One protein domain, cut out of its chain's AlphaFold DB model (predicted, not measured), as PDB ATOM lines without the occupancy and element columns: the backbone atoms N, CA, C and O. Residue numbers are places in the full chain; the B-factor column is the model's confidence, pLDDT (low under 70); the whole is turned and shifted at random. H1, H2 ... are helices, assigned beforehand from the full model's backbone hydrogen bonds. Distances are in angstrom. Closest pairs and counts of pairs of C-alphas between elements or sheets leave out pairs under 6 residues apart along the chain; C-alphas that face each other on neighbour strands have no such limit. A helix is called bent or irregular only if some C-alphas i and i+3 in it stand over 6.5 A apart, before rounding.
ATOM      1  N   THR A  23     175.127 124.617  96.634       90.62
ATOM      2  CA  THR A  23     173.948 124.344  97.474       90.62
ATOM      3  C   THR A  23     173.149 125.612  97.722       90.62
ATOM      4  O   THR A  23     173.709 126.713  97.690       90.62
ATOM      5  N   HIS A  24     171.884 125.442  98.077       89.25
ATOM      6  CA  HIS A  24     170.885 126.490  98.217       89.25
ATOM      7  C   HIS A  24     170.461 126.597  99.684       89.25
ATOM      8  O   HIS A  24     170.077 125.619 100.327       89.25
ATOM      9  N   LEU A  25     170.561 127.793 100.269       85.62
ATOM     10  CA  LEU A  25     170.287 127.975 101.702       85.62
ATOM     11  C   LEU A  25     168.822 127.656 102.035       85.62
ATOM     12  O   LEU A  25     168.516 127.131 103.109       85.62
ATOM     13  N   GLU A  26     167.938 127.937 101.090       84.25
ATOM     14  CA  GLU A  26     166.524 127.615 101.091       84.25
ATOM     15  C   GLU A  26     166.253 126.099 101.188       84.25
ATOM     16  O   GLU A  26     165.313 125.678 101.864       84.25
ATOM     17  N   GLU A  27     167.145 125.262 100.657       86.44
ATOM     18  CA  GLU A  27     167.048 123.796 100.694       86.44
ATOM     19  C   GLU A  27     167.909 123.168 101.805       86.44
ATOM     20  O   GLU A  27     167.979 121.944 101.950       86.44
ATOM     21  N   SER A  28     168.528 123.991 102.659       87.50
ATOM     22  CA  SER A  28     169.492 123.561 103.686       87.50
ATOM     23  C   SER A  28     168.985 122.454 104.617       87.50
ATOM     24  O   SER A  28     169.778 121.620 105.067       87.50
ATOM     25  N   LEU A  29     167.676 122.404 104.881       85.00
ATOM     26  CA  LEU A  29     167.038 121.347 105.671       85.00
ATOM     27  C   LEU A  29     167.227 119.952 105.059       85.00
ATOM     28  O   LEU A  29     167.407 118.980 105.795       85.00
ATOM     29  N   TYR A  30     167.205 119.859 103.731       87.25
ATOM     30  CA  TYR A  30     167.332 118.613 102.980       87.25
ATOM     31  C   TYR A  30     168.768 118.380 102.502       87.25
ATOM     32  O   TYR A  30     169.271 117.255 102.565       87.25
ATOM     33  N   GLU A  31     169.456 119.441 102.077       91.12
ATOM     34  CA  GLU A  31     170.811 119.348 101.533       91.12
ATOM     35  C   GLU A  31     171.853 119.054 102.606       91.12
ATOM     36  O   GLU A  31     172.782 118.282 102.367       91.12
ATOM     37  N   THR A  32     171.710 119.594 103.819       91.12
ATOM     38  CA  THR A  32     172.766 119.415 104.822       91.12
ATOM     39  C   THR A  32     172.929 117.961 105.277       91.12
ATOM     40  O   THR A  32     174.064 117.475 105.290       91.12
ATOM     41  N   PRO A  33     171.858 117.209 105.607       91.44
ATOM     42  CA  PRO A  33     171.985 115.779 105.898       91.44
ATOM     43  C   PRO A  33     172.610 114.989 104.739       91.44
ATOM     44  O   PRO A  33     173.427 114.093 104.968       91.44
ATOM     45  N   TYR A  34     172.266 115.341 103.495       92.62
ATOM     46  CA  TYR A  34     172.857 114.736 102.304       92.62
ATOM     47  C   TYR A  34     174.366 115.008 102.223       92.62
ATOM     48  O   TYR A  34     175.148 114.065 102.071       92.62
ATOM     49  N   LEU A  35     174.794 116.260 102.402       94.50
ATOM     50  CA  LEU A  35     176.207 116.646 102.384       94.50
ATOM     51  C   LEU A  35     177.007 115.952 103.486       94.50
ATOM     52  O   LEU A  35     178.066 115.396 103.207       94.50
ATOM     53  N   LEU A  36     176.500 115.911 104.724       94.94
ATOM     54  CA  LEU A  36     177.192 115.243 105.835       94.94
ATOM     55  C   LEU A  36     177.449 113.761 105.538       94.94
ATOM     56  O   LEU A  36     178.533 113.252 105.833       94.94
ATOM     57  N   LYS A  37     176.483 113.087 104.902       95.56
ATOM     58  CA  LYS A  37     176.630 111.697 104.460       95.56
ATOM     59  C   LYS A  37     177.645 111.562 103.325       95.56
ATOM     60  O   LYS A  37     178.483 110.667 103.366       95.56
ATOM     61  N   ARG A  38     177.599 112.446 102.321       95.88
ATOM     62  CA  ARG A  38     178.557 112.455 101.196       95.88
ATOM     63  C   ARG A  38     179.994 112.707 101.654       95.88
ATOM     64  O   ARG A  38     180.910 112.125 101.087       95.88
ATOM     65  N   LEU A  39     180.169 113.511 102.699       95.19
ATOM     66  CA  LEU A  39     181.457 113.804 103.326       95.19
ATOM     67  C   LEU A  39     181.896 112.738 104.353       95.19
ATOM     68  O   LEU A  39     183.010 112.811 104.866       95.19
ATOM     69  N   GLY A  40     181.046 111.754 104.676       96.56
ATOM     70  CA  GLY A  40     181.354 110.680 105.631       96.56
ATOM     71  C   GLY A  40     181.484 111.144 107.086       96.56
ATOM     72  O   GLY A  40     182.250 110.568 107.865       96.56
ATOM     73  N   VAL A  41     180.782 112.219 107.457       96.88
ATOM     74  CA  VAL A  41     180.841 112.835 108.797       96.88
ATOM     75  C   VAL A  41     179.493 112.856 109.518       96.88
ATOM     76  O   VAL A  41     179.414 113.357 110.637       96.88
ATOM     77  N   ASP A  42     178.455 112.267 108.930       95.38
ATOM     78  CA  ASP A  42     177.103 112.150 109.491       95.38
ATOM     79  C   ASP A  42     177.055 111.412 110.840       95.38
ATOM     80  O   ASP A  42     176.167 111.657 111.648       95.38
ATOM     81  N   GLN A  43     178.044 110.556 111.122       96.00
ATOM     82  CA  GLN A  43     178.196 109.877 112.419       96.00
ATOM     83  C   GLN A  43     179.047 110.661 113.432       96.00
ATOM     84  O   GLN A  43     179.127 110.288 114.601       96.00
ATOM     85  N   LYS A  44     179.731 111.726 112.995       96.19
ATOM     86  CA  LYS A  44     180.643 112.531 113.828       96.19
ATOM     87  C   LYS A  44     180.025 113.849 114.263       96.19
ATOM     88  O   LYS A  44     180.414 114.397 115.291       96.19
ATOM     89  N   THR A  45     179.114 114.391 113.461       93.56
ATOM     90  CA  THR A  45     178.497 115.689 113.709       93.56
ATOM     91  C   THR A  45     177.100 115.756 113.111       93.56
ATOM     92  O   THR A  45     176.736 114.980 112.232       93.56
ATOM     93  N   HIS A  46     176.324 116.717 113.593       90.38
ATOM     94  CA  HIS A  46     175.011 117.060 113.072       90.38
ATOM     95  C   HIS A  46     174.827 118.575 113.137       90.38
ATOM     96  O   HIS A  46     175.517 119.272 113.886       90.38
ATOM     97  N   ILE A  47     173.867 119.090 112.373       87.19
ATOM     98  CA  ILE A  47     173.482 120.495 112.470       87.19
ATOM     99  C   ILE A  47     172.634 120.702 113.724       87.19
ATOM    100  O   ILE A  47     171.602 120.042 113.870       87.19
ATOM    101  N   PRO A  48     173.026 121.613 114.634       86.44
ATOM    102  CA  PRO A  48     172.235 121.904 115.821       86.44
ATOM    103  C   PRO A  48     170.817 122.360 115.464       86.44
ATOM    104  O   PRO A  48     170.640 123.182 114.567       86.44
ATOM    105  N   GLY A  49     169.818 121.927 116.239       81.12
ATOM    106  CA  GLY A  49     168.400 122.226 115.981       81.12
ATOM    107  C   GLY A  49     168.045 123.719 115.893       81.12
ATOM    108  O   GLY A  49     167.080 124.083 115.241       81.12
ATOM    109  N   LYS A  50     168.855 124.629 116.452       81.06
ATOM    110  CA  LYS A  50     168.663 126.082 116.253       81.06
ATOM    111  C   LYS A  50     168.804 126.540 114.790       81.06
ATOM    112  O   LYS A  50     168.388 127.646 114.470       81.06
ATOM    113  N   TYR A  51     169.392 125.705 113.936       75.94
ATOM    114  CA  TYR A  51     169.506 125.905 112.492       75.94
ATOM    115  C   TYR A  51     168.648 124.905 111.704       75.94
ATOM    116  O   TYR A  51     168.821 124.773 110.499       75.94
ATOM    117  N   SER A  52     167.707 124.200 112.348       68.56
ATOM    118  CA  SER A  52     166.739 123.336 111.656       68.56
ATOM    119  C   SER A  52     165.601 124.144 111.018       68.56
ATOM    120  O   SER A  52     164.455 123.699 110.981       68.56
ATOM    121  N   TRP A  53     165.892 125.367 110.585       68.31
ATOM    122  CA  TRP A  53     164.963 126.243 109.900       68.31
ATOM    123  C   TRP A  53     165.647 126.783 108.655       68.31
ATOM    124  O   TRP A  53     166.784 127.247 108.723       68.31
ATOM    125  N   SER A  54     164.922 126.724 107.546       65.94
ATOM    126  CA  SER A  54     165.335 127.326 106.294       65.94
ATOM    127  C   SER A  54     164.720 128.725 106.156       65.94
ATOM    128  O   SER A  54     163.523 128.881 106.428       65.94
ATOM    129  N   PRO A  55     165.487 129.735 105.704       64.38
ATOM    130  CA  PRO A  55     164.953 131.053 105.383       64.38
ATOM    131  C   PRO A  55     163.961 131.098 104.209       64.38
ATOM    132  O   PRO A  55     163.339 132.152 104.048       64.38
ATOM    133  N   ALA A  56     163.740 129.963 103.523       61.47
ATOM    134  CA  ALA A  56     162.888 129.707 102.344       61.47
ATOM    135  C   ALA A  56     161.387 130.061 102.445       61.47
ATOM    136  O   ALA A  56     160.521 129.294 102.029       61.47
ATOM    137  N   GLY A  57     161.001 131.138 103.119       61.56
ATOM    138  CA  GLY A  57     159.589 131.377 103.399       61.56
ATOM    139  C   GLY A  57     159.206 132.834 103.534       61.56
ATOM    140  O   GLY A  57     158.698 133.455 102.612       61.56
ATOM    141  N   ARG A  58     159.310 133.380 104.748       54.44
ATOM    142  CA  ARG A  58     158.593 134.626 105.085       54.44
ATOM    143  C   ARG A  58     159.289 135.908 104.634       54.44
ATOM    144  O   ARG A  58     158.626 136.935 104.510       54.44
ATOM    145  N   GLU A  59     160.605 135.887 104.461       60.38
ATOM    146  CA  GLU A  59     161.349 137.072 104.005       60.38
ATOM    147  C   GLU A  59     161.438 137.138 102.489       60.38
ATOM    148  O   GLU A  59     161.293 138.214 101.903       60.38
ATOM    149  N   GLU A  60     161.519 135.960 101.889       63.94
ATOM    150  CA  GLU A  60     161.240 135.657 100.502       63.94
ATOM    151  C   GLU A  60     159.768 135.909 100.134       63.94
ATOM    152  O   GLU A  60     159.128 135.085  99.534       63.94
ATOM    153  N   MET A  61     159.143 137.007 100.528       66.75
ATOM    154  CA  MET A  61     157.986 137.551  99.794       66.75
ATOM    155  C   MET A  61     158.102 139.066  99.637       66.75
ATOM    156  O   MET A  61     157.401 139.690  98.838       66.75
ATOM    157  N   LYS A  62     159.026 139.688 100.385       70.88
ATOM    158  CA  LYS A  62     159.187 141.143 100.474       70.88
ATOM    159  C   LYS A  62     159.601 141.763  99.141       70.88
ATOM    160  O   LYS A  62     159.213 142.893  98.848       70.88
ATOM    161  N   TRP A  63     160.331 141.021  98.314       76.44
ATOM    162  CA  TRP A  63     160.793 141.474  97.002       76.44
ATOM    163  C   TRP A  63     159.656 141.709  95.988       76.44
ATOM    164  O   TRP A  63     159.851 142.464  95.044       76.44
ATOM    165  N   SER A  64     158.440 141.206  96.234       78.69
ATOM    166  CA  SER A  64     157.281 141.358  95.339       78.69
ATOM    167  C   SER A  64     156.771 142.799  95.307       78.69
ATOM    168  O   SER A  64     156.080 143.214  94.383       78.69
ATOM    169  N   THR A  65     157.148 143.587  96.317       86.62
ATOM    170  CA  THR A  65     156.838 145.016  96.408       86.62
ATOM    171  C   THR A  65     157.833 145.895  95.648       86.62
ATOM    172  O   THR A  65     157.610 147.098  95.504       86.62
ATOM    173  N   VAL A  66     158.942 145.326  95.164       89.25
ATOM    174  CA  VAL A  66     159.969 146.071  94.436       89.25
ATOM    175  C   VAL A  66     159.437 146.423  93.044       89.25
ATOM    176  O   VAL A  66     158.983 145.537  92.320       89.25
ATOM    177  N   PRO A  67     159.507 147.698  92.613       93.56
ATOM    178  CA  PRO A  67     159.084 148.071  91.271       93.56
ATOM    179  C   PRO A  67     159.836 147.276  90.205       93.56
ATOM    180  O   PRO A  67     161.058 147.137  90.285       93.56
ATOM    181  N   ARG A  68     159.126 146.847  89.159       91.81
ATOM    182  CA  ARG A  68     159.674 146.030  88.065       91.81
ATOM    183  C   ARG A  68     161.015 146.536  87.527       91.81
ATOM    184  O   ARG A  68     161.986 145.793  87.468       91.81
ATOM    185  N   VAL A  69     161.081 147.823  87.195       94.56
ATOM    186  CA  VAL A  69     162.289 148.462  86.641       94.56
ATOM    187  C   VAL A  69     163.471 148.395  87.618       94.56
ATOM    188  O   VAL A  69     164.629 148.326  87.210       94.56
ATOM    189  N   THR A  70     163.200 148.424  88.924       94.75
ATOM    190  CA  THR A  70     164.227 148.261  89.957       94.75
ATOM    191  C   THR A  70     164.684 146.807  90.037       94.75
ATOM    192  O   THR A  70     165.889 146.569  90.071       94.75
ATOM    193  N   ALA A  71     163.755 145.847  90.008       92.94
ATOM    194  CA  ALA A  71     164.077 144.419  90.000       92.94
ATOM    195  C   ALA A  71     164.946 144.037  88.789       92.94
ATOM    196  O   ALA A  71     165.952 143.357  88.951       92.94
ATOM    197  N   GLU A  72     164.648 144.567  87.599       94.81
ATOM    198  CA  GLU A  72     165.460 144.356  86.390       94.81
ATOM    199  C   GLU A  72     166.897 144.869  86.546       94.81
ATOM    200  O   GLU A  72     167.845 144.191  86.154       94.81
ATOM    201  N   LYS A  73     167.086 146.045  87.158       95.50
ATOM    202  CA  LYS A  73     168.427 146.595  87.428       95.50
ATOM    203  C   LYS A  73     169.199 145.753  88.442       95.50
ATOM    204  O   LYS A  73     170.408 145.581  88.294       95.50
ATOM    205  N   ILE A  74     168.515 145.239  89.463       93.44
ATOM    206  CA  ILE A  74     169.110 144.330  90.449       93.44
ATOM    207  C   ILE A  74     169.507 143.022  89.759       93.44
ATOM    208  O   ILE A  74     170.657 142.610  89.877       93.44
ATOM    209  N   TYR A  75     168.614 142.425  88.970       94.12
ATOM    210  CA  TYR A  75     168.909 141.226  88.185       94.12
ATOM    211  C   TYR A  75     170.127 141.426  87.275       94.12
ATOM    212  O   TYR A  75     171.046 140.618  87.303       94.12
ATOM    213  N   GLN A  76     170.203 142.536  86.533       95.38
ATOM    214  CA  GLN A  76     171.368 142.847  85.696       95.38
ATOM    215  C   GLN A  76     172.666 142.930  86.507       95.38
ATOM    216  O   GLN A  76     173.710 142.475  86.044       95.38
ATOM    217  N   HIS A  77     172.613 143.491  87.718       94.69
ATOM    218  CA  HIS A  77     173.774 143.561  88.602       94.69
ATOM    219  C   HIS A  77     174.226 142.176  89.090       94.69
ATOM    220  O   HIS A  77     175.426 141.912  89.142       94.69
ATOM    221  N   TYR A  78     173.276 141.296  89.410       94.56
ATOM    222  CA  TYR A  78     173.513 139.954  89.949       94.56
ATOM    223  C   TYR A  78     173.470 138.839  88.891       94.56
ATOM    224  O   TYR A  78     173.503 137.665  89.242       94.56
ATOM    225  N   PHE A  79     173.443 139.172  87.598       95.31
ATOM    226  CA  PHE A  79     173.256 138.206  86.508       95.31
ATOM    227  C   PHE A  79     174.222 137.014  86.579       95.31
ATOM    228  O   PHE A  79     173.808 135.866  86.431       95.31
ATOM    229  N   ALA A  80     175.504 137.277  86.846       93.88
ATOM    230  CA  ALA A  80     176.509 136.223  86.960       93.88
ATOM    231  C   ALA A  80     176.221 135.258  88.122       93.88
ATOM    232  O   ALA A  80     176.471 134.064  87.986       93.88
ATOM    233  N   ASP A  81     175.665 135.755  89.228       93.81
ATOM    234  CA  ASP A  81     175.288 134.926  90.374       93.81
ATOM    235  C   ASP A  81     174.075 134.053  90.022       93.81
ATOM    236  O   ASP A  81     174.094 132.859  90.301       93.81
ATOM    237  N   PHE A  82     173.069 134.603  89.330       94.62
ATOM    238  CA  PHE A  82     171.922 133.817  88.848       94.62
ATOM    239  C   PHE A  82     172.372 132.639  87.980       94.62
ATOM    240  O   PHE A  82     171.951 131.508  88.201       94.62
ATOM    241  N   VAL A  83     173.279 132.890  87.032       92.69
ATOM    242  CA  VAL A  83     173.827 131.837  86.166       92.69
ATOM    243  C   VAL A  83     174.645 130.823  86.966       92.69
ATOM    244  O   VAL A  83     174.491 129.624  86.760       92.69
ATOM    245  N   LEU A  84     175.507 131.289  87.873       91.50
ATOM    246  CA  LEU A  84     176.395 130.428  88.655       91.50
ATOM    247  C   LEU A  84     175.628 129.488  89.594       91.50
ATOM    248  O   LEU A  84     176.003 128.325  89.724       91.50
ATOM    249  N   PHE A  85     174.575 129.988  90.240       92.00
ATOM    250  CA  PHE A  85     173.788 129.236  91.223       92.00
ATOM    251  C   PHE A  85     172.519 128.604  90.634       92.00
ATOM    252  O   PHE A  85     171.784 127.934  91.352       92.00
ATOM    253  N   GLY A  86     172.270 128.769  89.332       92.56
ATOM    254  CA  GLY A  86     171.163 128.113  88.635       92.56
ATOM    255  C   GLY A  86     169.777 128.690  88.932       92.56
ATOM    256  O   GLY A  86     168.790 127.982  88.751       92.56
ATOM    257  N   TYR A  87     169.695 129.949  89.364       92.31
ATOM    258  CA  TYR A  87     168.422 130.632  89.606       92.31
ATOM    259  C   TYR A  87     167.768 131.094  88.303       92.31
ATOM    260  O   TYR A  87     168.432 131.620  87.398       92.31
ATOM    261  N   SER A  88     166.446 130.961  88.221       92.00
ATOM    262  CA  SER A  88     165.662 131.491  87.110       92.00
ATOM    263  C   SER A  88     165.397 132.987  87.300       92.00
ATOM    264  O   SER A  88     165.016 133.418  88.389       92.00
ATOM    265  N   PRO A  89     165.502 133.810  86.239       91.06
ATOM    266  CA  PRO A  89     165.040 135.193  86.289       91.06
ATOM    267  C   PRO A  89     163.570 135.306  86.715       91.06
ATOM    268  O   PRO A  89     163.219 136.278  87.374       91.06
ATOM    269  N   ASP A  90     162.733 134.314  86.393       89.50
ATOM    270  CA  ASP A  90     161.303 134.300  86.730       89.50
ATOM    271  C   ASP A  90     161.046 134.296  88.247       89.50
ATOM    272  O   ASP A  90     159.983 134.710  88.693       89.50
ATOM    273  N   GLU A  91     162.025 133.912  89.067       83.62
ATOM    274  CA  GLU A  91     161.902 133.961  90.531       83.62
ATOM    275  C   GLU A  91     161.836 135.397  91.074       83.62
ATOM    276  O   GLU A  91     161.300 135.636  92.153       83.62
ATOM    277  N   VAL A  92     162.362 136.371  90.321       84.38
ATOM    278  CA  VAL A  92     162.350 137.797  90.699       84.38
ATOM    279  C   VAL A  92     161.677 138.691  89.658       84.38
ATOM    280  O   VAL A  92     161.360 139.848  89.943       84.38
TER     281      VAL A  92
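Overview. This is residues 23 to 92 of the 94 residues of the protein "Carbohydrate sulfotransferase" of Oikopleura dioica (UniProt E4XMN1). Two helices, H1 and H3, lie well separated toward the two ends of a long, open model, and a long strand-free link, residues 39 to 61, goes on past the end of H1, turns back and runs across to the short helix H2 beside the beginning of H3. H3 is strongly kinked, and after it residues 86 to 92 fold back. The printed part has 70 residues with three named helices, in the order H1, H2, H3, and no named strand; the class is all helix, with 36 residues in named elements. The whole is loose, with a radius of gyration of the C-alphas of 16.0 A, and its C-alphas span 49 by 24 by 15 A, only just a rod.

Arrangement. The longest helix by residues is H3, residues 68 to 85, which has a kink of 69 degrees near residue 78. It is irregular: C-alphas 77 and 80 are 8.0 A apart. Before it comes H2, residues 62 to 65, joined to H3 by a tight link of 2 residues. H2 and H3 are apart, but only just: their closest C-alphas are 8.3 A apart. H1, residues 25 to 38, is apart from H2 and from H3. H1 touches no helix, and neither does H2 or H3. H1 is irregular as well, with C-alphas 26 and 29 at 7.8 A. In the backbones, 12 of 14 pairs of O i and N i+4 are within hydrogen-bond range in H3 and 6 of 10 in H1; H2 is too short for such a pair, but its one pair of O i and N i+3 is within range.

Along the chain. H3 runs from Arg 68, with its C-alpha at (159.674, 146.030, 88.065), to Phe 85, with its C-alpha at (173.788, 129.236, 91.223), and is 22.2 A long from first to last C-alpha. H2 runs from Lys 62 to Thr 65. It is neither bent nor irregular, but only just: C-alphas 62 and 65 are 6.1 A apart. H1 begins at Leu 25, with its C-alpha at (170.287, 127.975, 101.702), and ends at Arg 38, 17.6 A from first to last C-alpha.

Size, cuts and confidence. The two C-alphas farthest apart are those of Gln 43 and Val 69, at 49.1 A, and the C-alphas of Thr 23 and Val 92, the first and last printed, are 19.0 A apart. The link from H1 to H2 is long, with 23 residues; their C-alphas lie 7 to 26 A from the mean of all C-alphas. The printed part has no cut. The mean pLDDT of the printed part is 86.6, and residues 52 to 61 are under 70.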